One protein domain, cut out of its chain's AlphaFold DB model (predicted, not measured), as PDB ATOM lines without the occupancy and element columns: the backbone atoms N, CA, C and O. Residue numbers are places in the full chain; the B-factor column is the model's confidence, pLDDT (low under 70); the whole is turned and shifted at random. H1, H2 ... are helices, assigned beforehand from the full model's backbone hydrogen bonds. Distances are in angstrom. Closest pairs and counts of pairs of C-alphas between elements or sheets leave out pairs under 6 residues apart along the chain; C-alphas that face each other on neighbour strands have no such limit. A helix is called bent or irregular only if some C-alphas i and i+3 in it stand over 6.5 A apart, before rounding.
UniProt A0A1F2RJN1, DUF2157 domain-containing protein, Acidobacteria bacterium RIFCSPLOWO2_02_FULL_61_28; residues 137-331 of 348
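AT A GLANCE: This is residues 137 to 331 of the 348 residues of the protein "DUF2157 domain-containing protein" of Acidobacteria bacterium RIFCSPLOWO2_02_FULL_61_28 (UniProt A0A1F2RJN1). Five long helices lie side by side in an elongated bundle: H2 and H5 pair in its middle, H1 and H4 are on one side of that pair, and H6 is on the other. H3, near H4, and H7, near H6, are set off loosely outside the bundle, and residues 199 to 205 and 321 to 331 stick out free. The printed part has 195 residues with seven named helices, H1 to H7 in order along the chain, and no named strand; the class is all helix. The whole is compact, with a radius of gyration of the C-alphas of 17.8 A, and spans 55 by 34 by 32 A.

IN THESE COORDINATES: Find C-alpha 137 at (-16.858, 19.295, 12.582); from there H1 runs to residue 156, 29.5 A. H2, residues 161 to 188, is the longest at 40.9 A; it is only just irregular, with C-alphas 162 and 165 6.7 A apart. Look for H3 at residues 200 to 224, 36.1 A, beginning at C-alpha 200 (-27.803, 13.105, -15.089). H4, residues 230 to 251, measures 33.0 A and is only just irregular, with C-alphas 242 and 245 6.9 A apart. H5 covers residues 258 to 281, 34.3 A, and H6 residues 285 to 304, 28.9 A. H7, residues 310 to 331, measures 31.4 A and ends at C-alpha 331 (-31.526, -11.853, 14.472).

HOW THE PARTS SIT: Start at the hubs, H2 and H5, which touch three helices each. They touch each other through residues 176 to 187 and 261 to 272 alone, closest at the C-alphas of Thr 179 and Phe 268, 6.3 A, opposite ways at a shallow tilt of 22 degrees. H1 and H2 form a hairpin; their closest C-alphas, of Gly 144 and Gly 171, are 3.8 A apart. H4 touches H1, closest at the C-alphas of Gln 141 and Val 242, 6.3 A. H4 and H5 form a hairpin, closest at the C-alphas of Trp 234 and Gly 274, 6.5 A. H5, with residues 269 to 280 alone, forms a hairpin with H6; the C-alphas of Met 276 and Leu 288 are closest, 4.1 A. H6 touches H2 at a shallow tilt of 8 degrees, the same way, closest at the C-alphas of Val 169 and Tyr 287, 6.7 A. H3 is close to but not clearly touching H4, closest at the C-alphas of Leu 209 and Ala 244, 8.0 A. H7 is likewise close to but not clearly touching H6, closest at the C-alphas of Tyr 303 and Arg 313, 7.3 A. Every O i to N i+4 pair is within hydrogen-bond range in H1, H5 and H7; the counts are 21 of 24 in H2, 18 of 21 in H3, 13 of 18 in H4 and 14 of 16 in H6.

THE WHOLE: The C-alphas farthest apart, of Lys 159 and Ala 197, are 56.3 A apart. The printed part has no cut, and its one long link, of 11 residues, joins H2 to H3. Expect low confidence, pLDDT under 70, at residue 137, residues 189 to 257 and residue 259 of this model.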
ATOM      1  N   MET A 137     -16.078  20.535  12.690       69.81
ATOM      2  CA  MET A 137     -16.858  19.295  12.582       69.81
ATOM      3  C   MET A 137     -15.998  18.145  12.043       69.81
ATOM      4  O   MET A 137     -16.018  17.047  12.600       69.81
ATOM      5  N   ILE A 138     -15.186  18.423  11.016       70.19
ATOM      6  CA  ILE A 138     -14.229  17.467  10.445       70.19
ATOM      7  C   ILE A 138     -13.169  17.113  11.497       70.19
ATOM      8  O   ILE A 138     -12.867  15.935  11.696       70.19
ATOM      9  N   LEU A 139     -12.657  18.106  12.234       71.25
ATOM     10  CA  LEU A 139     -11.687  17.885  13.313       71.25
ATOM     11  C   LEU A 139     -12.265  17.063  14.478       71.25
ATOM     12  O   LEU A 139     -11.583  16.172  14.982       71.25
ATOM     13  N   LEU A 140     -13.508  17.318  14.898       77.12
ATOM     14  CA  LEU A 140     -14.203  16.542  15.934       77.12
ATOM     15  C   LEU A 140     -14.394  15.087  15.501       77.12
ATOM     16  O   LEU A 140     -14.159  14.172  16.292       77.12
ATOM     17  N   GLN A 141     -14.774  14.858  14.246       75.38
ATOM     18  CA  GLN A 141     -15.000  13.508  13.742       75.38
ATOM     19  C   GLN A 141     -13.685  12.742  13.541       75.38
ATOM     20  O   GLN A 141     -13.587  11.572  13.921       75.38
ATOM     21  N   ALA A 142     -12.638  13.422  13.059       74.00
ATOM     22  CA  ALA A 142     -11.279  12.894  13.014       74.00
ATOM     23  C   ALA A 142     -10.750  12.562  14.421       74.00
ATOM     24  O   ALA A 142     -10.216  11.471  14.625       74.00
ATOM     25  N   LEU A 143     -10.959  13.437  15.415       80.62
ATOM     26  CA  LEU A 143     -10.637  13.156  16.819       80.62
ATOM     27  C   LEU A 143     -11.388  11.914  17.315       80.62
ATOM     28  O   LEU A 143     -10.773  11.027  17.908       80.62
ATOM     29  N   GLY A 144     -12.692  11.822  17.050       82.06
ATOM     30  CA  GLY A 144     -13.512  10.674  17.428       82.06
ATOM     31  C   GLY A 144     -12.960   9.355  16.876       82.06
ATOM     32  O   GLY A 144     -12.767   8.394  17.626       82.06
ATOM     33  N   ALA A 145     -12.605   9.335  15.590       75.62
ATOM     34  CA  ALA A 145     -11.981   8.184  14.948       75.62
ATOM     35  C   ALA A 145     -10.575   7.876  15.503       75.62
ATOM     36  O   ALA A 145     -10.277   6.717  15.792       75.62
ATOM     37  N   ILE A 146      -9.728   8.888  15.736       78.44
ATOM     38  CA  ILE A 146      -8.402   8.721  16.359       78.44
ATOM     39  C   ILE A 146      -8.534   8.102  17.757       78.44
ATOM     40  O   ILE A 146      -7.812   7.157  18.082       78.44
ATOM     41  N   LEU A 147      -9.483   8.568  18.575       85.12
ATOM     42  CA  LEU A 147      -9.744   7.995  19.898       85.12
ATOM     43  C   LEU A 147     -10.153   6.519  19.794       85.12
ATOM     44  O   LEU A 147      -9.644   5.694  20.555       85.12
ATOM     45  N   VAL A 148     -11.000   6.141  18.834       80.19
ATOM     46  CA  VAL A 148     -11.356   4.727  18.633       80.19
ATOM     47  C   VAL A 148     -10.189   3.896  18.083       80.19
ATOM     48  O   VAL A 148     -10.004   2.763  18.530       80.19
ATOM     49  N   LEU A 149      -9.348   4.437  17.201       74.50
ATOM     50  CA  LEU A 149      -8.137   3.752  16.733       74.50
ATOM     51  C   LEU A 149      -7.193   3.467  17.908       74.50
ATOM     52  O   LEU A 149      -6.764   2.327  18.101       74.50
ATOM     53  N   ILE A 150      -6.953   4.475  18.753       80.44
ATOM     54  CA  ILE A 150      -6.200   4.329  20.003       80.44
ATOM     55  C   ILE A 150      -6.843   3.249  20.884       80.44
ATOM     56  O   ILE A 150      -6.120   2.418  21.435       80.44
ATOM     57  N   ALA A 151      -8.176   3.189  20.977       82.88
ATOM     58  CA  ALA A 151      -8.866   2.143  21.728       82.88
ATOM     59  C   ALA A 151      -8.581   0.728  21.207       82.88
ATOM     60  O   ALA A 151      -8.404  -0.177  22.021       82.88
ATOM     61  N   VAL A 152      -8.529   0.521  19.886       74.56
ATOM     62  CA  VAL A 152      -8.210  -0.795  19.304       74.56
ATOM     63  C   VAL A 152      -6.747  -1.161  19.560       74.56
ATOM     64  O   VAL A 152      -6.474  -2.270  20.016       74.56
ATOM     65  N   LEU A 153      -5.811  -0.221  19.391       75.88
ATOM     66  CA  LEU A 153      -4.396  -0.430  19.734       75.88
ATOM     67  C   LEU A 153      -4.216  -0.781  21.226       75.88
ATOM     68  O   LEU A 153      -3.458  -1.684  21.576       75.88
ATOM     69  N   HIS A 154      -4.986  -0.146  22.115       81.44
ATOM     70  CA  HIS A 154      -4.986  -0.454  23.548       81.44
ATOM     71  C   HIS A 154      -5.481  -1.868  23.881       81.44
ATOM     72  O   HIS A 154      -5.145  -2.374  24.949       81.44
ATOM     73  N   ARG A 155      -6.268  -2.519  23.015       75.69
ATOM     74  CA  ARG A 155      -6.713  -3.907  23.236       75.69
ATOM     75  C   ARG A 155      -5.644  -4.935  22.895       75.69
ATOM     76  O   ARG A 155      -5.539  -5.936  23.598       75.69
ATOM     77  N   GLN A 156      -4.815  -4.645  21.894       72.88
ATOM     78  CA  GLN A 156      -3.691  -5.497  21.495       72.88
ATOM     79  C   GLN A 156      -2.624  -5.605  22.602       72.88
ATOM     80  O   GLN A 156      -1.936  -6.616  22.711       72.88
ATOM     81  N   ALA A 157      -2.511  -4.592  23.470       78.56
ATOM     82  CA  ALA A 157      -1.591  -4.580  24.603       78.56
ATOM     83  C   ALA A 157      -2.314  -4.856  25.937       78.56
ATOM     84  O   ALA A 157      -2.973  -3.980  26.497       78.56
ATOM     85  N   PHE A 158      -2.114  -6.042  26.527       74.56
ATOM     86  CA  PHE A 158      -2.790  -6.472  27.769       74.56
ATOM     87  C   PHE A 158      -2.706  -5.458  28.932       74.56
ATOM     88  O   PHE A 158      -3.685  -5.240  29.646       74.56
ATOM     89  N   LYS A 159      -1.559  -4.776  29.099       81.50
ATOM     90  CA  LYS A 159      -1.368  -3.726  30.122       81.50
ATOM     91  C   LYS A 159      -2.340  -2.542  29.949       81.50
ATOM     92  O   LYS A 159      -2.752  -1.935  30.938       81.50
ATOM     93  N   LEU A 160      -2.714  -2.244  28.704       85.44
ATOM     94  CA  LEU A 160      -3.465  -1.067  28.268       85.44
ATOM     95  C   LEU A 160      -4.970  -1.321  28.057       85.44
ATOM     96  O   LEU A 160      -5.755  -0.368  28.072       85.44
ATOM     97  N   LEU A 161      -5.395  -2.587  27.968       83.38
ATOM     98  CA  LEU A 161      -6.783  -3.023  27.729       83.38
ATOM     99  C   LEU A 161      -7.828  -2.312  28.614       83.38
ATOM    100  O   LEU A 161      -8.932  -1.989  28.174       83.38
ATOM    101  N   ARG A 162      -7.465  -2.012  29.866       86.19
ATOM    102  CA  ARG A 162      -8.298  -1.289  30.845       86.19
ATOM    103  C   ARG A 162      -8.718   0.121  30.402       86.19
ATOM    104  O   ARG A 162      -9.790   0.581  30.803       86.19
ATOM    105  N   PHE A 163      -7.890   0.800  29.609       91.38
ATOM    106  CA  PHE A 163      -8.106   2.173  29.148       91.38
ATOM    107  C   PHE A 163      -8.893   2.218  27.835       91.38
ATOM    108  O   PHE A 163      -9.655   3.162  27.624       91.38
ATOM    109  N   ALA A 164      -8.801   1.164  27.010       86.88
ATOM    110  CA  ALA A 164      -9.484   1.047  25.719       86.88
ATOM    111  C   ALA A 164     -10.977   1.415  25.784       86.88
ATOM    112  O   ALA A 164     -11.503   2.043  24.873       86.88
ATOM    113  N   LYS A 165     -11.676   1.078  26.879       88.62
ATOM    114  CA  LYS A 165     -13.098   1.423  27.042       88.62
ATOM    115  C   LYS A 165     -13.357   2.937  27.033       88.62
ATOM    116  O   LYS A 165     -14.356   3.341  26.450       88.62
ATOM    117  N   ALA A 166     -12.516   3.750  27.676       92.06
ATOM    118  CA  ALA A 166     -12.728   5.201  27.752       92.06
ATOM    119  C   ALA A 166     -12.536   5.851  26.375       92.06
ATOM    120  O   ALA A 166     -13.425   6.549  25.895       92.06
ATOM    121  N   TYR A 167     -11.431   5.506  25.710       89.62
ATOM    122  CA  TYR A 167     -11.142   5.886  24.329       89.62
ATOM    123  C   TYR A 167     -12.252   5.479  23.357       89.62
ATOM    124  O   TYR A 167     -12.725   6.309  22.588       89.62
ATOM    125  N   PHE A 168     -12.721   4.230  23.436       87.00
ATOM    126  CA  PHE A 168     -13.757   3.726  22.538       87.00
ATOM    127  C   PHE A 168     -15.085   4.465  22.727       87.00
ATOM    128  O   PHE A 168     -15.679   4.909  21.751       87.00
ATOM    129  N   VAL A 169     -15.561   4.601  23.973       90.38
ATOM    130  CA  VAL A 169     -16.862   5.235  24.251       90.38
ATOM    131  C   VAL A 169     -16.837   6.718  23.903       90.38
ATOM    132  O   VAL A 169     -17.779   7.178  23.269       90.38
ATOM    133  N   LEU A 170     -15.788   7.459  24.281       91.81
ATOM    134  CA  LEU A 170     -15.705   8.882  23.944       91.81
ATOM    135  C   LEU A 170     -15.529   9.088  22.443       91.81
ATOM    136  O   LEU A 170     -16.266   9.881  21.870       91.81
ATOM    137  N   GLY A 171     -14.644   8.330  21.790       87.38
ATOM    138  CA  GLY A 171     -14.488   8.399  20.338       87.38
ATOM    139  C   GLY A 171     -15.799   8.113  19.600       87.38
ATOM    140  O   GLY A 171     -16.213   8.908  18.761       87.38
ATOM    141  N   SER A 172     -16.517   7.059  20.007       87.00
ATOM    142  CA  SER A 172     -17.828   6.717  19.436       87.00
ATOM    143  C   SER A 172     -18.895   7.775  19.697       87.00
ATOM    144  O   SER A 172     -19.678   8.085  18.806       87.00
ATOM    145  N   ALA A 173     -18.925   8.354  20.900       91.12
ATOM    146  CA  ALA A 173     -19.864   9.420  21.237       91.12
ATOM    147  C   ALA A 173     -19.582  10.693  20.431       91.12
ATOM    148  O   ALA A 173     -20.520  11.360  20.014       91.12
ATOM    149  N   THR A 174     -18.305  10.999  20.182       88.44
ATOM    150  CA  THR A 174     -17.882  12.167  19.396       88.44
ATOM    151  C   THR A 174     -18.312  12.016  17.941       88.44
ATOM    152  O   THR A 174     -18.973  12.911  17.427       88.44
ATOM    153  N   VAL A 175     -18.022  10.867  17.311       84.25
ATOM    154  CA  VAL A 175     -18.451  10.589  15.928       84.25
ATOM    155  C   VAL A 175     -19.972  10.643  15.803       84.25
ATOM    156  O   VAL A 175     -20.480  11.344  14.935       84.25
ATOM    157  N   LEU A 176     -20.711   9.950  16.676       87.81
ATOM    158  CA  LEU A 176     -22.173   9.939  16.604       87.81
ATOM    159  C   LEU A 176     -22.776  11.327  16.863       87.81
ATOM    160  O   LEU A 176     -23.762  11.680  16.221       87.81
ATOM    161  N   ALA A 177     -22.183  12.134  17.748       88.56
ATOM    162  CA  ALA A 177     -22.610  13.512  17.980       88.56
ATOM    163  C   ALA A 177     -22.358  14.415  16.766       88.56
ATOM    164  O   ALA A 177     -23.254  15.175  16.398       88.56
ATOM    165  N   THR A 178     -21.195  14.313  16.109       81.06
ATOM    166  CA  THR A 178     -20.932  15.076  14.880       81.06
ATOM    167  C   THR A 178     -21.830  14.620  13.739       81.06
ATOM    168  O   THR A 178     -22.445  15.468  13.102       81.06
ATOM    169  N   THR A 179     -21.984  13.309  13.516       80.88
ATOM    170  CA  THR A 179     -22.883  12.764  12.485       80.88
ATOM    171  C   THR A 179     -24.324  13.229  12.713       80.88
ATOM    172  O   THR A 179     -24.963  13.742  11.790       80.88
ATOM    173  N   LEU A 180     -24.833  13.110  13.945       86.50
ATOM    174  CA  LEU A 180     -26.167  13.583  14.311       86.50
ATOM    175  C   LEU A 180     -26.311  15.080  14.025       86.50
ATOM    176  O   LEU A 180     -27.248  15.477  13.340       86.50
ATOM    177  N   TRP A 181     -25.374  15.911  14.489       82.75
ATOM    178  CA  TRP A 181     -25.447  17.358  14.280       82.75
ATOM    179  C   TRP A 181     -25.404  17.741  12.796       82.75
ATOM    180  O   TRP A 181     -26.189  18.581  12.367       82.75
ATOM    181  N   ILE A 182     -24.537  17.109  11.998       76.31
ATOM    182  CA  ILE A 182     -24.470  17.283  10.535       76.31
ATOM    183  C   ILE A 182     -25.838  16.974   9.904       76.31
ATOM    184  O   ILE A 182     -26.347  17.771   9.114       76.31
ATOM    185  N   THR A 183     -26.469  15.871  10.320       79.19
ATOM    186  CA  THR A 183     -27.813  15.465   9.870       79.19
ATOM    187  C   THR A 183     -28.874  16.516  10.219       79.19
ATOM    188  O   THR A 183     -29.658  16.922   9.360       79.19
ATOM    189  N   LEU A 184     -28.881  16.994  11.468       82.06
ATOM    190  CA  LEU A 184     -29.827  18.005  11.951       82.06
ATOM    191  C   LEU A 184     -29.628  19.356  11.248       82.06
ATOM    192  O   LEU A 184     -30.599  19.965  10.811       82.06
ATOM    193  N   LEU A 185     -28.383  19.806  11.077       76.25
ATOM    194  CA  LEU A 185     -28.056  21.080  10.428       76.25
ATOM    195  C   LEU A 185     -28.467  21.096   8.951       76.25
ATOM    196  O   LEU A 185     -28.975  22.111   8.476       76.25
ATOM    197  N   MET A 186     -28.303  19.980   8.234       70.75
ATOM    198  CA  MET A 186     -28.863  19.833   6.885       70.75
ATOM    199  C   MET A 186     -30.382  19.857   6.927       70.75
ATOM    200  O   MET A 186     -30.997  20.636   6.209       70.75
ATOM    201  N   SER A 187     -30.993  19.075   7.818       72.56
ATOM    202  CA  SER A 187     -32.445  19.067   7.964       72.56
ATOM    203  C   SER A 187     -33.013  20.454   8.274       72.56
ATOM    204  O   SER A 187     -34.120  20.751   7.839       72.56
ATOM    205  N   LEU A 188     -32.291  21.325   8.987       71.06
ATOM    206  CA  LEU A 188     -32.710  22.703   9.258       71.06
ATOM    207  C   LEU A 188     -32.743  23.596   8.000       71.06
ATOM    208  O   LEU A 188     -33.581  24.490   7.938       71.06
ATOM    209  N   ARG A 189     -31.942  23.316   6.963       66.38
ATOM    210  CA  ARG A 189     -31.875  24.085   5.697       66.38
ATOM    211  C   ARG A 189     -32.963  23.712   4.665       66.38
ATOM    212  O   ARG A 189     -32.689  23.635   3.477       66.38
ATOM    213  N   GLU A 190     -34.188  23.460   5.126       63.09
ATOM    214  CA  GLU A 190     -35.407  23.249   4.306       63.09
ATOM    215  C   GLU A 190     -35.399  22.113   3.246       63.09
ATOM    216  O   GLU A 190     -36.290  22.054   2.397       63.09
ATOM    217  N   PHE A 191     -34.462  21.161   3.301       61.56
ATOM    218  CA  PHE A 191     -34.375  20.072   2.314       61.56
ATOM    219  C   PHE A 191     -35.564  19.084   2.344       61.56
ATOM    220  O   PHE A 191     -35.631  18.205   3.203       61.56
ATOM    221  N   ARG A 192     -36.450  19.219   1.344       57.22
ATOM    222  CA  ARG A 192     -37.444  18.257   0.802       57.22
ATOM    223  C   ARG A 192     -37.984  17.163   1.753       57.22
ATOM    224  O   ARG A 192     -38.539  17.459   2.804       57.22
ATOM    225  N   PHE A 193     -37.991  15.879   1.376       54.91
ATOM    226  CA  PHE A 193     -37.378  15.230   0.203       54.91
ATOM    227  C   PHE A 193     -38.154  15.395  -1.124       54.91
ATOM    228  O   PHE A 193     -39.368  15.242  -1.164       54.91
ATOM    229  N   ASP A 194     -37.416  15.563  -2.228       53.84
ATOM    230  CA  ASP A 194     -37.839  15.338  -3.621       53.84
ATOM    231  C   ASP A 194     -36.709  14.590  -4.358       53.84
ATOM    232  O   ASP A 194     -35.549  15.011  -4.323       53.84
ATOM    233  N   LEU A 195     -37.035  13.450  -4.977       52.31
ATOM    234  CA  LEU A 195     -36.095  12.573  -5.691       52.31
ATOM    235  C   LEU A 195     -36.075  12.805  -7.212       52.31
ATOM    236  O   LEU A 195     -35.307  12.130  -7.906       52.31
ATOM    237  N   SER A 196     -36.900  13.713  -7.738       53.78
ATOM    238  CA  SER A 196     -37.116  13.918  -9.177       53.78
ATOM    239  C   SER A 196     -36.274  15.046  -9.798       53.78
ATOM    240  O   SER A 196     -35.994  15.001 -10.994       53.78
ATOM    241  N   ALA A 197     -35.809  16.006  -8.993       51.06
ATOM    242  CA  ALA A 197     -35.360  17.328  -9.451       51.06
ATOM    243  C   ALA A 197     -33.878  17.479  -9.886       51.06
ATOM    244  O   ALA A 197     -33.418  18.596 -10.104       51.06
ATOM    245  N   GLU A 198     -33.097  16.398 -10.010       55.75
ATOM    246  CA  GLU A 198     -31.626  16.470 -10.161       55.75
ATOM    247  C   GLU A 198     -31.095  15.770 -11.430       55.75
ATOM    248  O   GLU A 198     -31.474  14.635 -11.744       55.75
ATOM    249  N   GLY A 199     -30.163  16.437 -12.124       55.72
ATOM    250  CA  GLY A 199     -29.669  16.080 -13.461       55.72
ATOM    251  C   GLY A 199     -28.804  14.806 -13.580       55.72
ATOM    252  O   GLY A 199     -28.388  14.206 -12.586       55.72
ATOM    253  N   PRO A 200     -28.515  14.357 -14.822       54.94
ATOM    254  CA  PRO A 200     -27.803  13.105 -15.089       54.94
ATOM    255  C   PRO A 200     -26.363  13.056 -14.565       54.94
ATOM    256  O   PRO A 200     -25.960  12.009 -14.064       54.94
ATOM    257  N   GLU A 201     -25.617  14.158 -14.626       52.94
ATOM    258  CA  GLU A 201     -24.204  14.200 -14.213       52.94
ATOM    259  C   GLU A 201     -24.031  13.938 -12.709       52.94
ATOM    260  O   GLU A 201     -23.123  13.214 -12.298       52.94
ATOM    261  N   PHE A 202     -24.979  14.407 -11.891       48.75
ATOM    262  CA  PHE A 202     -25.011  14.160 -10.448       48.75
ATOM    263  C   PHE A 202     -25.107  12.664 -10.099       48.75
ATOM    264  O   PHE A 202     -24.502  12.195  -9.133       48.75
ATOM    265  N   ARG A 203     -25.813  11.880 -10.927       49.38
ATOM    266  CA  ARG A 203     -25.961  10.428 -10.732       49.38
ATOM    267  C   ARG A 203     -24.652   9.676 -10.985       49.38
ATOM    268  O   ARG A 203     -24.377   8.703 -10.291       49.38
ATOM    269  N   ALA A 204     -23.825  10.124 -11.934       48.62
ATOM    270  CA  ALA A 204     -22.557   9.465 -12.251       48.62
ATOM    271  C   ALA A 204     -21.573   9.514 -11.068       48.62
ATOM    272  O   ALA A 204     -21.019   8.486 -10.681       48.62
ATOM    273  N   TRP A 205     -21.424  10.677 -10.427       48.97
ATOM    274  CA  TRP A 205     -20.535  10.845  -9.271       48.97
ATOM    275  C   TRP A 205     -20.977  10.040  -8.043       48.97
ATOM    276  O   TRP A 205     -20.126   9.510  -7.328       48.97
ATOM    277  N   GLN A 206     -22.286   9.858  -7.838       50.91
ATOM    278  CA  GLN A 206     -22.814   8.976  -6.791       50.91
ATOM    279  C   GLN A 206     -22.392   7.514  -7.006       50.91
ATOM    280  O   GLN A 206     -21.940   6.868  -6.060       50.91
ATOM    281  N   TYR A 207     -22.464   7.002  -8.240       51.19
ATOM    282  CA  TYR A 207     -21.993   5.647  -8.554       51.19
ATOM    283  C   TYR A 207     -20.467   5.521  -8.515       51.19
ATOM    284  O   TYR A 207     -19.971   4.472  -8.109       51.19
ATOM    285  N   THR A 208     -19.712   6.572  -8.848       50.72
ATOM    286  CA  THR A 208     -18.246   6.583  -8.700       50.72
ATOM    287  C   THR A 208     -17.828   6.546  -7.230       50.72
ATOM    288  O   THR A 208     -16.958   5.756  -6.873       50.72
ATOM    289  N   LEU A 209     -18.466   7.330  -6.353       49.41
ATOM    290  CA  LEU A 209     -18.185   7.321  -4.910       49.41
ATOM    291  C   LEU A 209     -18.640   6.016  -4.241       49.41
ATOM    292  O   LEU A 209     -17.886   5.438  -3.459       49.41
ATOM    293  N   LEU A 210     -19.822   5.501  -4.596       48.94
ATOM    294  CA  LEU A 210     -20.295   4.186  -4.156       48.94
ATOM    295  C   LEU A 210     -19.390   3.057  -4.681       48.94
ATOM    296  O   LEU A 210     -19.109   2.106  -3.956       48.94
ATOM    297  N   GLY A 211     -18.892   3.177  -5.912       49.38
ATOM    298  CA  GLY A 211     -17.939   2.256  -6.525       49.38
ATOM    299  C   GLY A 211     -16.584   2.273  -5.821       49.38
ATOM    300  O   GLY A 211     -16.072   1.210  -5.482       49.38
ATOM    301  N   LEU A 212     -16.039   3.454  -5.511       48.97
ATOM    302  CA  LEU A 212     -14.808   3.589  -4.726       48.97
ATOM    303  C   LEU A 212     -14.986   3.010  -3.316       48.97
ATOM    304  O   LEU A 212     -14.118   2.287  -2.835       48.97
ATOM    305  N   TYR A 213     -16.132   3.270  -2.682       46.94
ATOM    306  CA  TYR A 213     -16.516   2.707  -1.385       46.94
ATOM    307  C   TYR A 213     -16.608   1.173  -1.428       46.94
ATOM    308  O   TYR A 213     -16.062   0.508  -0.548       46.94
ATOM    309  N   VAL A 214     -17.206   0.593  -2.475       50.78
ATOM    310  CA  VAL A 214     -17.272  -0.863  -2.692       50.78
ATOM    311  C   VAL A 214     -15.893  -1.462  -3.000       50.78
ATOM    312  O   VAL A 214     -15.564  -2.516  -2.466       50.78
ATOM    313  N   VAL A 215     -15.050  -0.796  -3.792       49.75
ATOM    314  CA  VAL A 215     -13.677  -1.249  -4.094       49.75
ATOM    315  C   VAL A 215     -12.781  -1.180  -2.854       49.75
ATOM    316  O   VAL A 215     -12.021  -2.116  -2.606       49.75
ATOM    317  N   LEU A 216     -12.911  -0.140  -2.026       49.56
ATOM    318  CA  LEU A 216     -12.241  -0.055  -0.725       49.56
ATOM    319  C   LEU A 216     -12.761  -1.134   0.231       49.56
ATOM    320  O   LEU A 216     -11.953  -1.835   0.834       49.56
ATOM    321  N   LEU A 217     -14.079  -1.356   0.304       47.28
ATOM    322  CA  LEU A 217     -14.673  -2.481   1.038       47.28
ATOM    323  C   LEU A 217     -14.091  -3.823   0.583       47.28
ATOM    324  O   LEU A 217     -13.678  -4.605   1.429       47.28
ATOM    325  N   ILE A 218     -13.993  -4.090  -0.722       50.34
ATOM    326  CA  ILE A 218     -13.449  -5.347  -1.268       50.34
ATOM    327  C   ILE A 218     -11.935  -5.467  -1.011       50.34
ATOM    328  O   ILE A 218     -11.462  -6.538  -0.619       50.34
ATOM    329  N   GLY A 219     -11.167  -4.385  -1.150       46.62
ATOM    330  CA  GLY A 219      -9.735  -4.341  -0.822       46.62
ATOM    331  C   GLY A 219      -9.445  -4.541   0.673       46.62
ATOM    332  O   GLY A 219      -8.447  -5.159   1.046       46.62
ATOM    333  N   ILE A 220     -10.348  -4.078   1.541       45.56
ATOM    334  CA  ILE A 220     -10.278  -4.261   2.995       45.56
ATOM    335  C   ILE A 220     -10.749  -5.671   3.384       45.56
ATOM    336  O   ILE A 220     -10.067  -6.339   4.161       45.56
ATOM    337  N   LEU A 221     -11.847  -6.169   2.805       44.84
ATOM    338  CA  LEU A 221     -12.352  -7.536   2.995       44.84
ATOM    339  C   LEU A 221     -11.304  -8.581   2.589       44.84
ATOM    340  O   LEU A 221     -11.072  -9.529   3.335       44.84
ATOM    341  N   SER A 222     -10.624  -8.389   1.456       46.41
ATOM    342  CA  SER A 222      -9.612  -9.326   0.948       46.41
ATOM    343  C   SER A 222      -8.312  -9.366   1.768       46.41
ATOM    344  O   SER A 222      -7.643 -10.397   1.762       46.41
ATOM    345  N   ARG A 223      -7.967  -8.309   2.525       40.84
ATOM    346  CA  ARG A 223      -6.800  -8.301   3.438       40.84
ATOM    347  C   ARG A 223      -7.132  -8.502   4.924       40.84
ATOM    348  O   ARG A 223      -6.256  -8.925   5.673       40.84
ATOM    349  N   CYS A 224      -8.365  -8.260   5.375       41.91
ATOM    350  CA  CYS A 224      -8.759  -8.455   6.783       41.91
ATOM    351  C   CYS A 224      -9.101  -9.906   7.159       41.91
ATOM    352  O   CYS A 224      -9.282 -10.192   8.344       41.91
ATOM    353  N   LEU A 225      -9.160 -10.828   6.192       43.41
ATOM    354  CA  LEU A 225      -9.570 -12.228   6.375       43.41
ATOM    355  C   LEU A 225      -8.589 -13.131   7.159       43.41
ATOM    356  O   LEU A 225      -8.775 -14.344   7.160       43.41
ATOM    357  N   TRP A 226      -7.589 -12.576   7.857       43.88
ATOM    358  CA  TRP A 226      -6.724 -13.357   8.755       43.88
ATOM    359  C   TRP A 226      -7.087 -13.190  10.252       43.88
ATOM    360  O   TRP A 226      -7.566 -14.162  10.830       43.88
ATOM    361  N   HIS A 227      -6.962 -12.010  10.904       49.00
ATOM    362  CA  HIS A 227      -7.118 -11.917  12.388       49.00
ATOM    363  C   HIS A 227      -7.719 -10.624  13.039       49.00
ATOM    364  O   HIS A 227      -7.583 -10.450  14.250       49.00
ATOM    365  N   ALA A 228      -8.386  -9.696  12.336       48.47
ATOM    366  CA  ALA A 228      -8.750  -8.383  12.928       48.47
ATOM    367  C   ALA A 228      -9.992  -8.352  13.871       48.47
ATOM    368  O   ALA A 228     -11.063  -8.874  13.553       48.47
ATOM    369  N   GLU A 229      -9.883  -7.649  15.013       62.03
ATOM    370  CA  GLU A 229     -10.949  -7.490  16.027       62.03
ATOM    371  C   GLU A 229     -12.232  -6.800  15.521       62.03
ATOM    372  O   GLU A 229     -12.179  -5.792  14.819       62.03
ATOM    373  N   ARG A 230     -13.398  -7.223  16.048       57.88
ATOM    374  CA  ARG A 230     -14.732  -6.626  15.790       57.88
ATOM    375  C   ARG A 230     -14.809  -5.099  15.983       57.88
ATOM    376  O   ARG A 230     -15.617  -4.454  15.329       57.88
ATOM    377  N   ALA A 231     -13.974  -4.514  16.845       52.75
ATOM    378  CA  ALA A 231     -13.940  -3.066  17.076       52.75
ATOM    379  C   ALA A 231     -13.319  -2.263  15.913       52.75
ATOM    380  O   ALA A 231     -13.689  -1.107  15.715       52.75
ATOM    381  N   LEU A 232     -12.434  -2.873  15.112       53.66
ATOM    382  CA  LEU A 232     -11.838  -2.235  13.931       53.66
ATOM    383  C   LEU A 232     -12.882  -2.012  12.816       53.66
ATOM    384  O   LEU A 232     -12.788  -1.059  12.055       53.66
ATOM    385  N   TRP A 233     -13.917  -2.853  12.756       54.28
ATOM    386  CA  TRP A 233     -15.007  -2.743  11.779       54.28
ATOM    387  C   TRP A 233     -15.892  -1.521  12.031       54.28
ATOM    388  O   TRP A 233     -16.289  -0.844  11.087       54.28
ATOM    389  N   TRP A 234     -16.155  -1.207  13.303       54.56
ATOM    390  CA  TRP A 234     -16.870   0.012  13.686       54.56
ATOM    391  C   TRP A 234     -16.026   1.262  13.379       54.56
ATOM    392  O   TRP A 234     -16.540   2.217  12.812       54.56
ATOM    393  N   LEU A 235     -14.709   1.211  13.634       52.28
ATOM    394  CA  LEU A 235     -13.775   2.278  13.251       52.28
ATOM    395  C   LEU A 235     -13.807   2.568  11.738       52.28
ATOM    396  O   LEU A 235     -13.862   3.729  11.350       52.28
ATOM    397  N   VAL A 236     -13.773   1.537  10.884       55.81
ATOM    398  CA  VAL A 236     -13.797   1.701   9.414       55.81
ATOM    399  C   VAL A 236     -15.119   2.308   8.930       55.81
ATOM    400  O   VAL A 236     -15.104   3.173   8.051       55.81
ATOM    401  N   LEU A 237     -16.247   1.892   9.514       57.41
ATOM    402  CA  LEU A 237     -17.567   2.455   9.221       57.41
ATOM    403  C   LEU A 237     -17.602   3.963   9.532       57.41
ATOM    404  O   LEU A 237     -17.963   4.762   8.671       57.41
ATOM    405  N   SER A 238     -17.124   4.354  10.714       52.53
ATOM    406  CA  SER A 238     -17.053   5.758  11.132       52.53
ATOM    407  C   SER A 238     -16.017   6.589  10.373       52.53
ATOM    408  O   SER A 238     -16.250   7.763  10.099       52.53
ATOM    409  N   LEU A 239     -14.894   5.996   9.958       52.75
ATOM    410  CA  LEU A 239     -13.916   6.656   9.082       52.75
ATOM    411  C   LEU A 239     -14.458   6.888   7.666       52.75
ATOM    412  O   LEU A 239     -14.125   7.895   7.045       52.75
ATOM    413  N   SER A 240     -15.321   6.000   7.166       54.81
ATOM    414  CA  SER A 240     -15.984   6.182   5.869       54.81
ATOM    415  C   SER A 240     -16.954   7.370   5.881       54.81
ATOM    416  O   SER A 240     -17.128   8.025   4.853       54.81
ATOM    417  N   PHE A 241     -17.517   7.708   7.047       54.53
ATOM    418  CA  PHE A 241     -18.317   8.920   7.221       54.53
ATOM    419  C   PHE A 241     -17.467  10.204   7.273       54.53
ATOM    420  O   PHE A 241     -17.944  11.232   6.822       54.53
ATOM    421  N   VAL A 242     -16.210  10.188   7.739       51.03
ATOM    422  CA  VAL A 242     -15.360  11.407   7.777       51.03
ATOM    423  C   VAL A 242     -15.181  12.025   6.383       51.03
ATOM    424  O   VAL A 242     -15.167  13.246   6.230       51.03
ATOM    425  N   LEU A 243     -15.016  11.182   5.361       53.47
ATOM    426  CA  LEU A 243     -14.588  11.622   4.034       53.47
ATOM    427  C   LEU A 243     -15.762  11.987   3.118       53.47
ATOM    428  O   LEU A 243     -15.724  13.042   2.493       53.47
ATOM    429  N   ALA A 244     -16.811  11.162   3.029       53.59
ATOM    430  CA  ALA A 244     -17.829  11.343   1.988       53.59
ATOM    431  C   ALA A 244     -18.652  12.650   2.115       53.59
ATOM    432  O   ALA A 244     -18.725  13.385   1.129       53.59
ATOM    433  N   PRO A 245     -19.225  13.013   3.281       52.09
ATOM    434  CA  PRO A 245     -19.984  14.249   3.446       52.09
ATOM    435  C   PRO A 245     -19.077  15.475   3.577       52.09
ATOM    436  O   PRO A 245     -19.397  16.526   3.030       52.09
ATOM    437  N   GLY A 246     -17.932  15.340   4.257       51.31
ATOM    438  CA  GLY A 246     -16.959  16.423   4.420       51.31
ATOM    439  C   GLY A 246     -16.407  16.911   3.080       51.31
ATOM    440  O   GLY A 246     -16.423  18.112   2.820       51.31
ATOM    441  N   ILE A 247     -16.001  15.989   2.197       51.62
ATOM    442  CA  ILE A 247     -15.545  16.321   0.837       51.62
ATOM    443  C   ILE A 247     -16.700  16.889   0.003       51.62
ATOM    444  O   ILE A 247     -16.517  17.906  -0.656       51.62
ATOM    445  N   TYR A 248     -17.898  16.294   0.058       52.53
ATOM    446  CA  TYR A 248     -19.049  16.779  -0.713       52.53
ATOM    447  C   TYR A 248     -19.381  18.252  -0.402       52.53
ATOM    448  O   TYR A 248     -19.498  19.063  -1.320       52.53
ATOM    449  N   LEU A 249     -19.468  18.608   0.885       51.03
ATOM    450  CA  LEU A 249     -19.824  19.961   1.335       51.03
ATOM    451  C   LEU A 249     -18.741  21.015   1.071       51.03
ATOM    452  O   LEU A 249     -19.054  22.203   1.049       51.03
ATOM    453  N   THR A 250     -17.477  20.602   0.933       50.31
ATOM    454  CA  THR A 250     -16.338  21.524   0.767       50.31
ATOM    455  C   THR A 250     -15.830  21.624  -0.673       50.31
ATOM    456  O   THR A 250     -15.261  22.653  -1.023       50.31
ATOM    457  N   TRP A 251     -16.053  20.606  -1.514       43.22
ATOM    458  CA  TRP A 251     -15.510  20.539  -2.881       43.22
ATOM    459  C   TRP A 251     -16.547  20.412  -4.003       43.22
ATOM    460  O   TRP A 251     -16.168  20.590  -5.159       43.22
ATOM    461  N   ILE A 252     -17.805  20.056  -3.714       50.25
ATOM    462  CA  ILE A 252     -18.755  19.629  -4.760       50.25
ATOM    463  C   ILE A 252     -19.994  20.523  -4.816       50.25
ATOM    464  O   ILE A 252     -20.294  21.063  -5.878       50.25
ATOM    465  N   ASP A 253     -20.717  20.678  -3.706       53.88
ATOM    466  CA  ASP A 253     -22.000  21.387  -3.709       53.88
ATOM    467  C   ASP A 253     -22.310  22.024  -2.335       53.88
ATOM    468  O   ASP A 253     -22.508  21.303  -1.348       53.88
ATOM    469  N   PRO A 254     -22.369  23.369  -2.241       56.22
ATOM    470  CA  PRO A 254     -22.693  24.076  -1.002       56.22
ATOM    471  C   PRO A 254     -24.185  24.007  -0.613       56.22
ATOM    472  O   PRO A 254     -24.536  24.435   0.495       56.22
ATOM    473  N   GLN A 255     -25.068  23.489  -1.480       62.91
ATOM    474  CA  GLN A 255     -26.505  23.305  -1.231       62.91
ATOM    475  C   GLN A 255     -26.926  21.824  -1.389       62.91
ATOM    476  O   GLN A 255     -27.712  21.488  -2.273       62.91
ATOM    477  N   PRO A 256     -26.452  20.937  -0.491       63.69
ATOM    478  CA  PRO A 256     -26.548  19.481  -0.624       63.69
ATOM    479  C   PRO A 256     -27.979  18.942  -0.765       63.69
ATOM    480  O   PRO A 256     -28.705  18.821   0.222       63.69
ATOM    481  N   GLY A 257     -28.344  18.529  -1.980       67.94
ATOM    482  CA  GLY A 257     -29.678  18.027  -2.317       67.94
ATOM    483  C   GLY A 257     -30.195  16.833  -1.494       67.94
ATOM    484  O   GLY A 257     -29.478  16.126  -0.781       67.94
ATOM    485  N   ASN A 258     -31.489  16.558  -1.641       70.31
ATOM    486  CA  ASN A 258     -32.258  15.607  -0.824       70.31
ATOM    487  C   ASN A 258     -31.646  14.197  -0.740       70.31
ATOM    488  O   ASN A 258     -31.712  13.537   0.298       70.31
ATOM    489  N   ARG A 259     -31.026  13.717  -1.824       67.62
ATOM    490  CA  ARG A 259     -30.385  12.390  -1.864       67.62
ATOM    491  C   ARG A 259     -29.174  12.297  -0.934       67.62
ATOM    492  O   ARG A 259     -28.914  11.231  -0.377       67.62
ATOM    493  N   PHE A 260     -28.466  13.405  -0.728       70.75
ATOM    494  CA  PHE A 260     -27.337  13.482   0.192       70.75
ATOM    495  C   PHE A 260     -27.800  13.437   1.652       70.75
ATOM    496  O   PHE A 260     -27.265  12.651   2.434       70.75
ATOM    497  N   LEU A 261     -28.867  14.171   2.001       74.06
ATOM    498  CA  LEU A 261     -29.504  14.066   3.320       74.06
ATOM    499  C   LEU A 261     -29.960  12.623   3.611       74.06
ATOM    500  O   LEU A 261     -29.725  12.111   4.707       74.06
ATOM    501  N   LEU A 262     -30.540  11.929   2.622       73.75
ATOM    502  CA  LEU A 262     -30.938  10.524   2.775       73.75
ATOM    503  C   LEU A 262     -29.730   9.619   3.053       73.75
ATOM    504  O   LEU A 262     -29.784   8.784   3.956       73.75
ATOM    505  N   ALA A 263     -28.632   9.800   2.313       71.56
ATOM    506  CA  ALA A 263     -27.399   9.049   2.530       71.56
ATOM    507  C   ALA A 263     -26.841   9.275   3.947       71.56
ATOM    508  O   ALA A 263     -26.509   8.305   4.628       71.56
ATOM    509  N   VAL A 264     -26.811  10.522   4.426       74.25
ATOM    510  CA  VAL A 264     -26.354  10.871   5.780       74.25
ATOM    511  C   VAL A 264     -27.227  10.218   6.868       74.25
ATOM    512  O   VAL A 264     -26.682   9.613   7.792       74.25
ATOM    513  N   ILE A 265     -28.560  10.232   6.731       78.88
ATOM    514  CA  ILE A 265     -29.491   9.574   7.675       78.88
ATOM    515  C   ILE A 265     -29.304   8.049   7.694       78.88
ATOM    516  O   ILE A 265     -29.282   7.430   8.767       78.88
ATOM    517  N   LEU A 266     -29.172   7.423   6.519       76.81
ATOM    518  CA  LEU A 266     -28.954   5.978   6.404       76.81
ATOM    519  C   LEU A 266     -27.599   5.568   6.998       76.81
ATOM    520  O   LEU A 266     -27.517   4.546   7.682       76.81
ATOM    521  N   LEU A 267     -26.558   6.382   6.800       74.12
ATOM    522  CA  LEU A 267     -25.244   6.168   7.403       74.12
ATOM    523  C   LEU A 267     -25.291   6.312   8.930       74.12
ATOM    524  O   LEU A 267     -24.865   5.387   9.615       74.12
ATOM    525  N   PHE A 268     -25.883   7.380   9.476       82.06
ATOM    526  CA  PHE A 268     -26.070   7.537  10.928       82.06
ATOM    527  C   PHE A 268     -26.815   6.348  11.550       82.06
ATOM    528  O   PHE A 268     -26.438   5.826  12.604       82.06
ATOM    529  N   THR A 269     -27.858   5.877  10.863       81.06
ATOM    530  CA  THR A 269     -28.617   4.684  11.252       81.06
ATOM    531  C   THR A 269     -27.719   3.444  11.283       81.06
ATOM    532  O   THR A 269     -27.743   2.687  12.257       81.06
ATOM    533  N   ALA A 270     -26.879   3.252  10.261       77.00
ATOM    534  CA  ALA A 270     -25.912   2.159  10.205       77.00
ATOM    535  C   ALA A 270     -24.823   2.263  11.293       77.00
ATOM    536  O   ALA A 270     -24.472   1.237  11.876       77.00
ATOM    537  N   GLU A 271     -24.331   3.464  11.623       77.88
ATOM    538  CA  GLU A 271     -23.378   3.685  12.725       77.88
ATOM    539  C   GLU A 271     -23.977   3.293  14.079       77.88
ATOM    540  O   GLU A 271     -23.351   2.560  14.857       77.88
ATOM    541  N   CYS A 272     -25.214   3.724  14.340       84.31
ATOM    542  CA  CYS A 272     -25.932   3.391  15.563       84.31
ATOM    543  C   CYS A 272     -26.169   1.879  15.684       84.31
ATOM    544  O   CYS A 272     -25.830   1.282  16.709       84.31
ATOM    545  N   LEU A 273     -26.704   1.240  14.637       81.00
ATOM    546  CA  LEU A 273     -26.939  -0.209  14.614       81.00
ATOM    547  C   LEU A 273     -25.624  -0.992  14.730       81.00
ATOM    548  O   LEU A 273     -25.534  -1.929  15.524       81.00
ATOM    549  N   GLY A 274     -24.578  -0.586  14.008       77.44
ATOM    550  CA  GLY A 274     -23.242  -1.181  14.089       77.44
ATOM    551  C   GLY A 274     -22.662  -1.123  15.503       77.44
ATOM    552  O   GLY A 274     -22.088  -2.106  15.978       77.44
ATOM    553  N   LEU A 275     -22.874  -0.012  16.217       81.44
ATOM    554  CA  LEU A 275     -22.468   0.131  17.614       81.44
ATOM    555  C   LEU A 275     -23.286  -0.765  18.561       81.44
ATOM    556  O   LEU A 275     -22.714  -1.366  19.476       81.44
ATOM    557  N   MET A 276     -24.597  -0.907  18.327       81.50
ATOM    558  CA  MET A 276     -25.452  -1.841  19.075       81.50
ATOM    559  C   MET A 276     -24.986  -3.289  18.900       81.50
ATOM    560  O   MET A 276     -24.757  -3.982  19.897       81.50
ATOM    561  N   PHE A 277     -24.770  -3.723  17.654       76.62
ATOM    562  CA  PHE A 277     -24.251  -5.057  17.340       76.62
ATOM    563  C   PHE A 277     -22.885  -5.302  17.973       76.62
ATOM    564  O   PHE A 277     -22.668  -6.361  18.556       76.62
ATOM    565  N   LEU A 278     -21.969  -4.332  17.902       75.88
ATOM    566  CA  LEU A 278     -20.658  -4.445  18.537       75.88
ATOM    567  C   LEU A 278     -20.766  -4.530  20.068       75.88
ATOM    568  O   LEU A 278     -20.008  -5.271  20.699       75.88
ATOM    569  N   GLY A 279     -21.708  -3.799  20.667       76.00
ATOM    570  CA  GLY A 279     -21.993  -3.841  22.098       76.00
ATOM    571  C   GLY A 279     -22.486  -5.204  22.577       76.00
ATOM    572  O   GLY A 279     -21.926  -5.727  23.541       76.00
ATOM    573  N   ASP A 280     -23.465  -5.803  21.892       75.50
ATOM    574  CA  ASP A 280     -23.933  -7.173  22.178       75.50
ATOM    575  C   ASP A 280     -22.818  -8.202  21.913       75.50
ATOM    576  O   ASP A 280     -22.466  -8.991  22.791       75.50
ATOM    577  N   ALA A 281     -22.153  -8.114  20.755       71.75
ATOM    578  CA  ALA A 281     -21.105  -9.042  20.323       71.75
ATOM    579  C   ALA A 281     -19.824  -9.031  21.180       71.75
ATOM    580  O   ALA A 281     -18.997  -9.937  21.031       71.75
ATOM    581  N   LEU A 282     -19.640  -8.016  22.033       71.00
ATOM    582  CA  LEU A 282     -18.560  -7.909  23.023       71.00
ATOM    583  C   LEU A 282     -19.063  -7.954  24.481       71.00
ATOM    584  O   LEU A 282     -18.252  -7.852  25.400       71.00
ATOM    585  N   GLY A 283     -20.376  -8.045  24.719       75.75
ATOM    586  CA  GLY A 283     -20.976  -7.959  26.059       75.75
ATOM    587  C   GLY A 283     -20.836  -6.588  26.747       75.75
ATOM    588  O   GLY A 283     -21.057  -6.467  27.955       75.75
ATOM    589  N   VAL A 284     -20.466  -5.532  26.014       79.12
ATOM    590  CA  VAL A 284     -20.207  -4.198  26.574       79.12
ATOM    591  C   VAL A 284     -21.463  -3.332  26.479       79.12
ATOM    592  O   VAL A 284     -21.633  -2.553  25.542       79.12
ATOM    593  N   LYS A 285     -22.308  -3.396  27.519       87.62
ATOM    594  CA  LYS A 285     -23.556  -2.606  27.636       87.62
ATOM    595  C   LYS A 285     -23.393  -1.111  27.325       87.62
ATOM    596  O   LYS A 285     -24.303  -0.500  26.793       87.62
ATOM    597  N   ALA A 286     -22.235  -0.519  27.631       85.38
ATOM    598  CA  ALA A 286     -21.975   0.895  27.353       85.38
ATOM    599  C   ALA A 286     -22.020   1.237  25.853       85.38
ATOM    600  O   ALA A 286     -22.458   2.324  25.509       85.38
ATOM    601  N   TYR A 287     -21.586   0.326  24.976       83.94
ATOM    602  CA  TYR A 287     -21.611   0.549  23.528       83.94
ATOM    603  C   TYR A 287     -23.048   0.421  23.012       83.94
ATOM    604  O   TYR A 287     -23.544   1.317  22.339       83.94
ATOM    605  N   LEU A 288     -23.751  -0.637  23.433       83.88
ATOM    606  CA  LEU A 288     -25.154  -0.856  23.084       83.88
ATOM    607  C   LEU A 288     -26.044   0.316  23.521       83.88
ATOM    608  O   LEU A 288     -26.778   0.857  22.702       83.88
ATOM    609  N   ASN A 289     -25.914   0.767  24.771       91.56
ATOM    610  CA  ASN A 289     -26.662   1.916  25.278       91.56
ATOM    611  C   ASN A 289     -26.338   3.204  24.503       91.56
ATOM    612  O   ASN A 289     -27.247   3.983  24.242       91.56
ATOM    613  N   LEU A 290     -25.073   3.430  24.129       91.12
ATOM    614  CA  LEU A 290     -24.672   4.610  23.358       91.12
ATOM    615  C   LEU A 290     -25.317   4.606  21.963       91.12
ATOM    616  O   LEU A 290     -25.899   5.611  21.565       91.12
ATOM    617  N   GLY A 291     -25.292   3.461  21.272       87.69
ATOM    618  CA  GLY A 291     -25.974   3.290  19.987       87.69
ATOM    619  C   GLY A 291     -27.484   3.510  20.093       87.69
ATOM    620  O   GLY A 291     -28.046   4.221  19.269       87.69
ATOM    621  N   VAL A 292     -28.136   2.970  21.131       91.12
ATOM    622  CA  VAL A 292     -29.578   3.168  21.382       91.12
ATOM    623  C   VAL A 292     -29.919   4.635  21.654       91.12
ATOM    624  O   VAL A 292     -30.885   5.135  21.087       91.12
ATOM    625  N   VAL A 293     -29.138   5.341  22.479       94.12
ATOM    626  CA  VAL A 293     -29.385   6.763  22.785       94.12
ATOM    627  C   VAL A 293     -29.330   7.607  21.513       94.12
ATOM    628  O   VAL A 293     -30.291   8.313  21.221       94.12
ATOM    629  N   PHE A 294     -28.259   7.498  20.723       92.00
ATOM    630  CA  PHE A 294     -28.139   8.259  19.474       92.00
ATOM    631  C   PHE A 294     -29.202   7.863  18.442       92.00
ATOM    632  O   PHE A 294     -29.818   8.743  17.840       92.00
ATOM    633  N   PHE A 295     -29.494   6.566  18.312       90.62
ATOM    634  CA  PHE A 295     -30.546   6.072  17.424       90.62
ATOM    635  C   PHE A 295     -31.928   6.643  17.746       90.62
ATOM    636  O   PHE A 295     -32.706   6.861  16.830       90.62
ATOM    637  N   VAL A 296     -32.250   6.875  19.021       92.00
ATOM    638  CA  VAL A 296     -33.562   7.395  19.438       92.00
ATOM    639  C   VAL A 296     -33.681   8.910  19.224       92.00
ATOM    640  O   VAL A 296     -34.777   9.391  18.944       92.00
ATOM    641  N   VAL A 297     -32.584   9.672  19.292       91.69
ATOM    642  CA  VAL A 297     -32.633  11.142  19.158       91.69
ATOM    643  C   VAL A 297     -33.056  11.593  17.754       91.69
ATOM    644  O   VAL A 297     -33.893  12.488  17.646       91.69
ATOM    645  N   LEU A 298     -32.536  10.984  16.682       87.12
ATOM    646  CA  LEU A 298     -32.851  11.431  15.315       87.12
ATOM    647  C   LEU A 298     -34.334  11.209  14.924       87.12
ATOM    648  O   LEU A 298     -34.958  12.153  14.439       87.12
ATOM    649  N   PRO A 299     -34.953  10.035  15.169       86.94
ATOM    650  CA  PRO A 299     -36.382   9.839  14.952       86.94
ATOM    651  C   PRO A 299     -37.240  10.706  15.881       86.94
ATOM    652  O   PRO A 299     -38.273  11.190  15.440       86.94
ATOM    653  N   LEU A 300     -36.829  10.968  17.131       89.00
ATOM    654  CA  LEU A 300     -37.557  11.917  17.988       89.00
ATOM    655  C   LEU A 300     -37.549  13.337  17.407       89.00
ATOM    656  O   LEU A 300     -38.591  13.985  17.400       89.00
ATOM    657  N   TYR A 301     -36.419  13.803  16.872       87.88
ATOM    658  CA  TYR A 301     -36.352  15.093  16.183       87.88
ATOM    659  C   TYR A 301     -37.310  15.139  14.979       87.88
ATOM    660  O   TYR A 301     -38.176  16.009  14.925       87.88
ATOM    661  N   TYR A 302     -37.242  14.158  14.069       83.62
ATOM    662  CA  TYR A 302     -38.141  14.102  12.905       83.62
ATOM    663  C   TYR A 302     -39.616  13.876  13.265       83.62
ATOM    664  O   TYR A 302     -40.499  14.207  12.475       83.62
ATOM    665  N   TYR A 303     -39.914  13.334  14.447       85.25
ATOM    666  CA  TYR A 303     -41.288  13.208  14.925       85.25
ATOM    667  C   TYR A 303     -41.904  14.581  15.223       85.25
ATOM    668  O   TYR A 303     -43.063  14.804  14.875       85.25
ATOM    669  N   PHE A 304     -41.128  15.509  15.794       85.81
ATOM    670  CA  PHE A 304     -41.563  16.877  16.100       85.81
ATOM    671  C   PHE A 304     -41.300  17.891  14.971       85.81
ATOM    672  O   PHE A 304     -41.749  19.027  15.073       85.81
ATOM    673  N   ASP A 305     -40.627  17.507  13.883       82.00
ATOM    674  CA  ASP A 305     -40.331  18.404  12.759       82.00
ATOM    675  C   ASP A 305     -41.588  18.739  11.932       82.00
ATOM    676  O   ASP A 305     -41.984  18.005  11.025       82.00
ATOM    677  N   GLU A 306     -42.224  19.872  12.240       80.44
ATOM    678  CA  GLU A 306     -43.458  20.362  11.607       80.44
ATOM    679  C   GLU A 306     -43.377  20.550  10.083       80.44
ATOM    680  O   GLU A 306     -44.415  20.598   9.424       80.44
ATOM    681  N   ARG A 307     -42.176  20.586   9.495       77.25
ATOM    682  CA  ARG A 307     -41.977  20.832   8.054       77.25
ATOM    683  C   ARG A 307     -42.335  19.632   7.171       77.25
ATOM    684  O   ARG A 307     -42.446  19.784   5.956       77.25
ATOM    685  N   TRP A 308     -42.531  18.456   7.767       70.88
ATOM    686  CA  TRP A 308     -42.979  17.243   7.078       70.88
ATOM    687  C   TRP A 308     -44.500  17.100   7.119       70.88
ATOM    688  O   TRP A 308     -45.101  17.164   8.190       70.88
ATOM    689  N   GLU A 309     -45.126  16.754   5.996       81.31
ATOM    690  CA  GLU A 309     -46.539  16.360   5.994       81.31
ATOM    691  C   GLU A 309     -46.789  15.150   6.910       81.31
ATOM    692  O   GLU A 309     -46.032  14.172   6.897       81.31
ATOM    693  N   TYR A 310     -47.878  15.186   7.686       84.31
ATOM    694  CA  TYR A 310     -48.223  14.129   8.647       84.31
ATOM    695  C   TYR A 310     -48.296  12.735   8.011       84.31
ATOM    696  O   TYR A 310     -47.847  11.761   8.617       84.31
ATOM    697  N   LEU A 311     -48.806  12.633   6.778       83.88
ATOM    698  CA  LEU A 311     -48.891  11.366   6.052       83.88
ATOM    699  C   LEU A 311     -47.498  10.814   5.716       83.88
ATOM    700  O   LEU A 311     -47.181   9.698   6.128       83.88
ATOM    701  N   ALA A 312     -46.647  11.601   5.049       78.25
ATOM    702  CA  ALA A 312     -45.275  11.212   4.713       78.25
ATOM    703  C   ALA A 312     -44.462  10.827   5.964       78.25
ATOM    704  O   ALA A 312     -43.797   9.786   5.985       78.25
ATOM    705  N   ARG A 313     -44.598  11.615   7.040       80.69
ATOM    706  CA  ARG A 313     -44.004  11.343   8.356       80.69
ATOM    707  C   ARG A 313     -44.478   9.988   8.899       80.69
ATOM    708  O   ARG A 313     -43.656   9.137   9.231       80.69
ATOM    709  N   SER A 314     -45.793   9.745   8.931       85.88
ATOM    710  CA  SER A 314     -46.370   8.489   9.436       85.88
ATOM    711  C   SER A 314     -45.894   7.252   8.659       85.88
ATOM    712  O   SER A 314     -45.516   6.258   9.279       85.88
ATOM    713  N   ILE A 315     -45.820   7.327   7.324       85.00
ATOM    714  CA  ILE A 315     -45.337   6.236   6.464       85.00
ATOM    715  C   ILE A 315     -43.865   5.922   6.758       85.00
ATOM    716  O   ILE A 315     -43.520   4.749   6.907       85.00
ATOM    717  N   PHE A 316     -43.014   6.942   6.910       82.19
ATOM    718  CA  PHE A 316     -41.606   6.765   7.278       82.19
ATOM    719  C   PHE A 316     -41.448   6.036   8.625       82.19
ATOM    720  O   PHE A 316     -40.733   5.034   8.705       82.19
ATOM    721  N   PHE A 317     -42.166   6.476   9.668       85.69
ATOM    722  CA  PHE A 317     -42.120   5.834  10.988       85.69
ATOM    723  C   PHE A 317     -42.676   4.403  10.981       85.69
ATOM    724  O   PHE A 317     -42.076   3.517  11.595       85.69
ATOM    725  N   LEU A 318     -43.784   4.148  10.278       90.19
ATOM    726  CA  LEU A 318     -44.379   2.811  10.174       90.19
ATOM    727  C   LEU A 318     -43.463   1.844   9.412       90.19
ATOM    728  O   LEU A 318     -43.178   0.755   9.911       90.19
ATOM    729  N   ALA A 319     -42.955   2.245   8.243       84.00
ATOM    730  CA  ALA A 319     -42.052   1.422   7.442       84.00
ATOM    731  C   ALA A 319     -40.736   1.129   8.184       84.00
ATOM    732  O   ALA A 319     -40.304  -0.026   8.247       84.00
ATOM    733  N   GLY A 320     -40.137   2.148   8.811       80.69
ATOM    734  CA  GLY A 320     -38.940   1.994   9.638       80.69
ATOM    735  C   GLY A 320     -39.174   1.073  10.840       80.69
ATOM    736  O   GLY A 320     -38.398   0.145  11.067       80.69
ATOM    737  N   GLY A 321     -40.276   1.269  11.571       86.81
ATOM    738  CA  GLY A 321     -40.649   0.443  12.723       86.81
ATOM    739  C   GLY A 321     -40.853  -1.032  12.363       86.81
ATOM    740  O   GLY A 321     -40.268  -1.908  13.004       86.81
ATOM    741  N   VAL A 322     -41.609  -1.317  11.298       91.75
ATOM    742  CA  VAL A 322     -41.806  -2.688  10.791       91.75
ATOM    743  C   VAL A 322     -40.477  -3.312  10.351       91.75
ATOM    744  O   VAL A 322     -40.203  -4.464  10.698       91.75
ATOM    745  N   GLY A 323     -39.616  -2.555   9.662       83.12
ATOM    746  CA  GLY A 323     -38.283  -3.013   9.260       83.12
ATOM    747  C   GLY A 323     -37.391  -3.403  10.446       83.12
ATOM    748  O   GLY A 323     -36.756  -4.458  10.424       83.12
ATOM    749  N   LEU A 324     -37.391  -2.602  11.516       81.44
ATOM    750  CA  LEU A 324     -36.630  -2.879  12.743       81.44
ATOM    751  C   LEU A 324     -37.165  -4.104  13.498       81.44
ATOM    752  O   LEU A 324     -36.372  -4.916  13.979       81.44
ATOM    753  N   ILE A 325     -38.489  -4.279  13.564       87.56
ATOM    754  CA  ILE A 325     -39.120  -5.465  14.168       87.56
ATOM    755  C   ILE A 325     -38.750  -6.729  13.375       87.56
ATOM    756  O   ILE A 325     -38.332  -7.728  13.966       87.56
ATOM    757  N   ALA A 326     -38.835  -6.679  12.041       84.62
ATOM    758  CA  ALA A 326     -38.456  -7.791  11.169       84.62
ATOM    759  C   ALA A 326     -36.965  -8.155  11.306       84.62
ATOM    760  O   ALA A 326     -36.623  -9.338  11.414       84.62
ATOM    761  N   LEU A 327     -36.084  -7.149  11.377       76.00
ATOM    762  CA  LEU A 327     -34.655  -7.332  11.637       76.00
ATOM    763  C   LEU A 327     -34.414  -7.985  13.008       76.00
ATOM    764  O   LEU A 327     -33.693  -8.981  13.089       76.00
ATOM    765  N   GLY A 328     -35.048  -7.480  14.071       79.06
ATOM    766  CA  GLY A 328     -34.953  -8.039  15.423       79.06
ATOM    767  C   GLY A 328     -35.376  -9.510  15.490       79.06
ATOM    768  O   GLY A 328     -34.648 -10.346  16.031       79.06
ATOM    769  N   TYR A 329     -36.504  -9.849  14.860       87.38
ATOM    770  CA  TYR A 329     -36.995 -11.225  14.760       87.38
ATOM    771  C   TYR A 329     -36.030 -12.147  13.992       87.38
ATOM    772  O   TYR A 329     -35.741 -13.264  14.435       87.38
ATOM    773  N   TRP A 330     -35.475 -11.685  12.865       81.62
ATOM    774  CA  TRP A 330     -34.493 -12.448  12.086       81.62
ATOM    775  C   TRP A 330     -33.207 -12.731  12.879       81.62
ATOM    776  O   TRP A 330     -32.693 -13.857  12.859       81.62
ATOM    777  N   LEU A 331     -32.712 -11.734  13.620       76.12
ATOM    778  CA  LEU A 331     -31.526 -11.853  14.472       76.12
ATOM    779  C   LEU A 331     -31.732 -12.853  15.613       76.12
ATOM    780  O   LEU A 331     -30.881 -13.722  15.818       76.12
TER     781      LEU A 331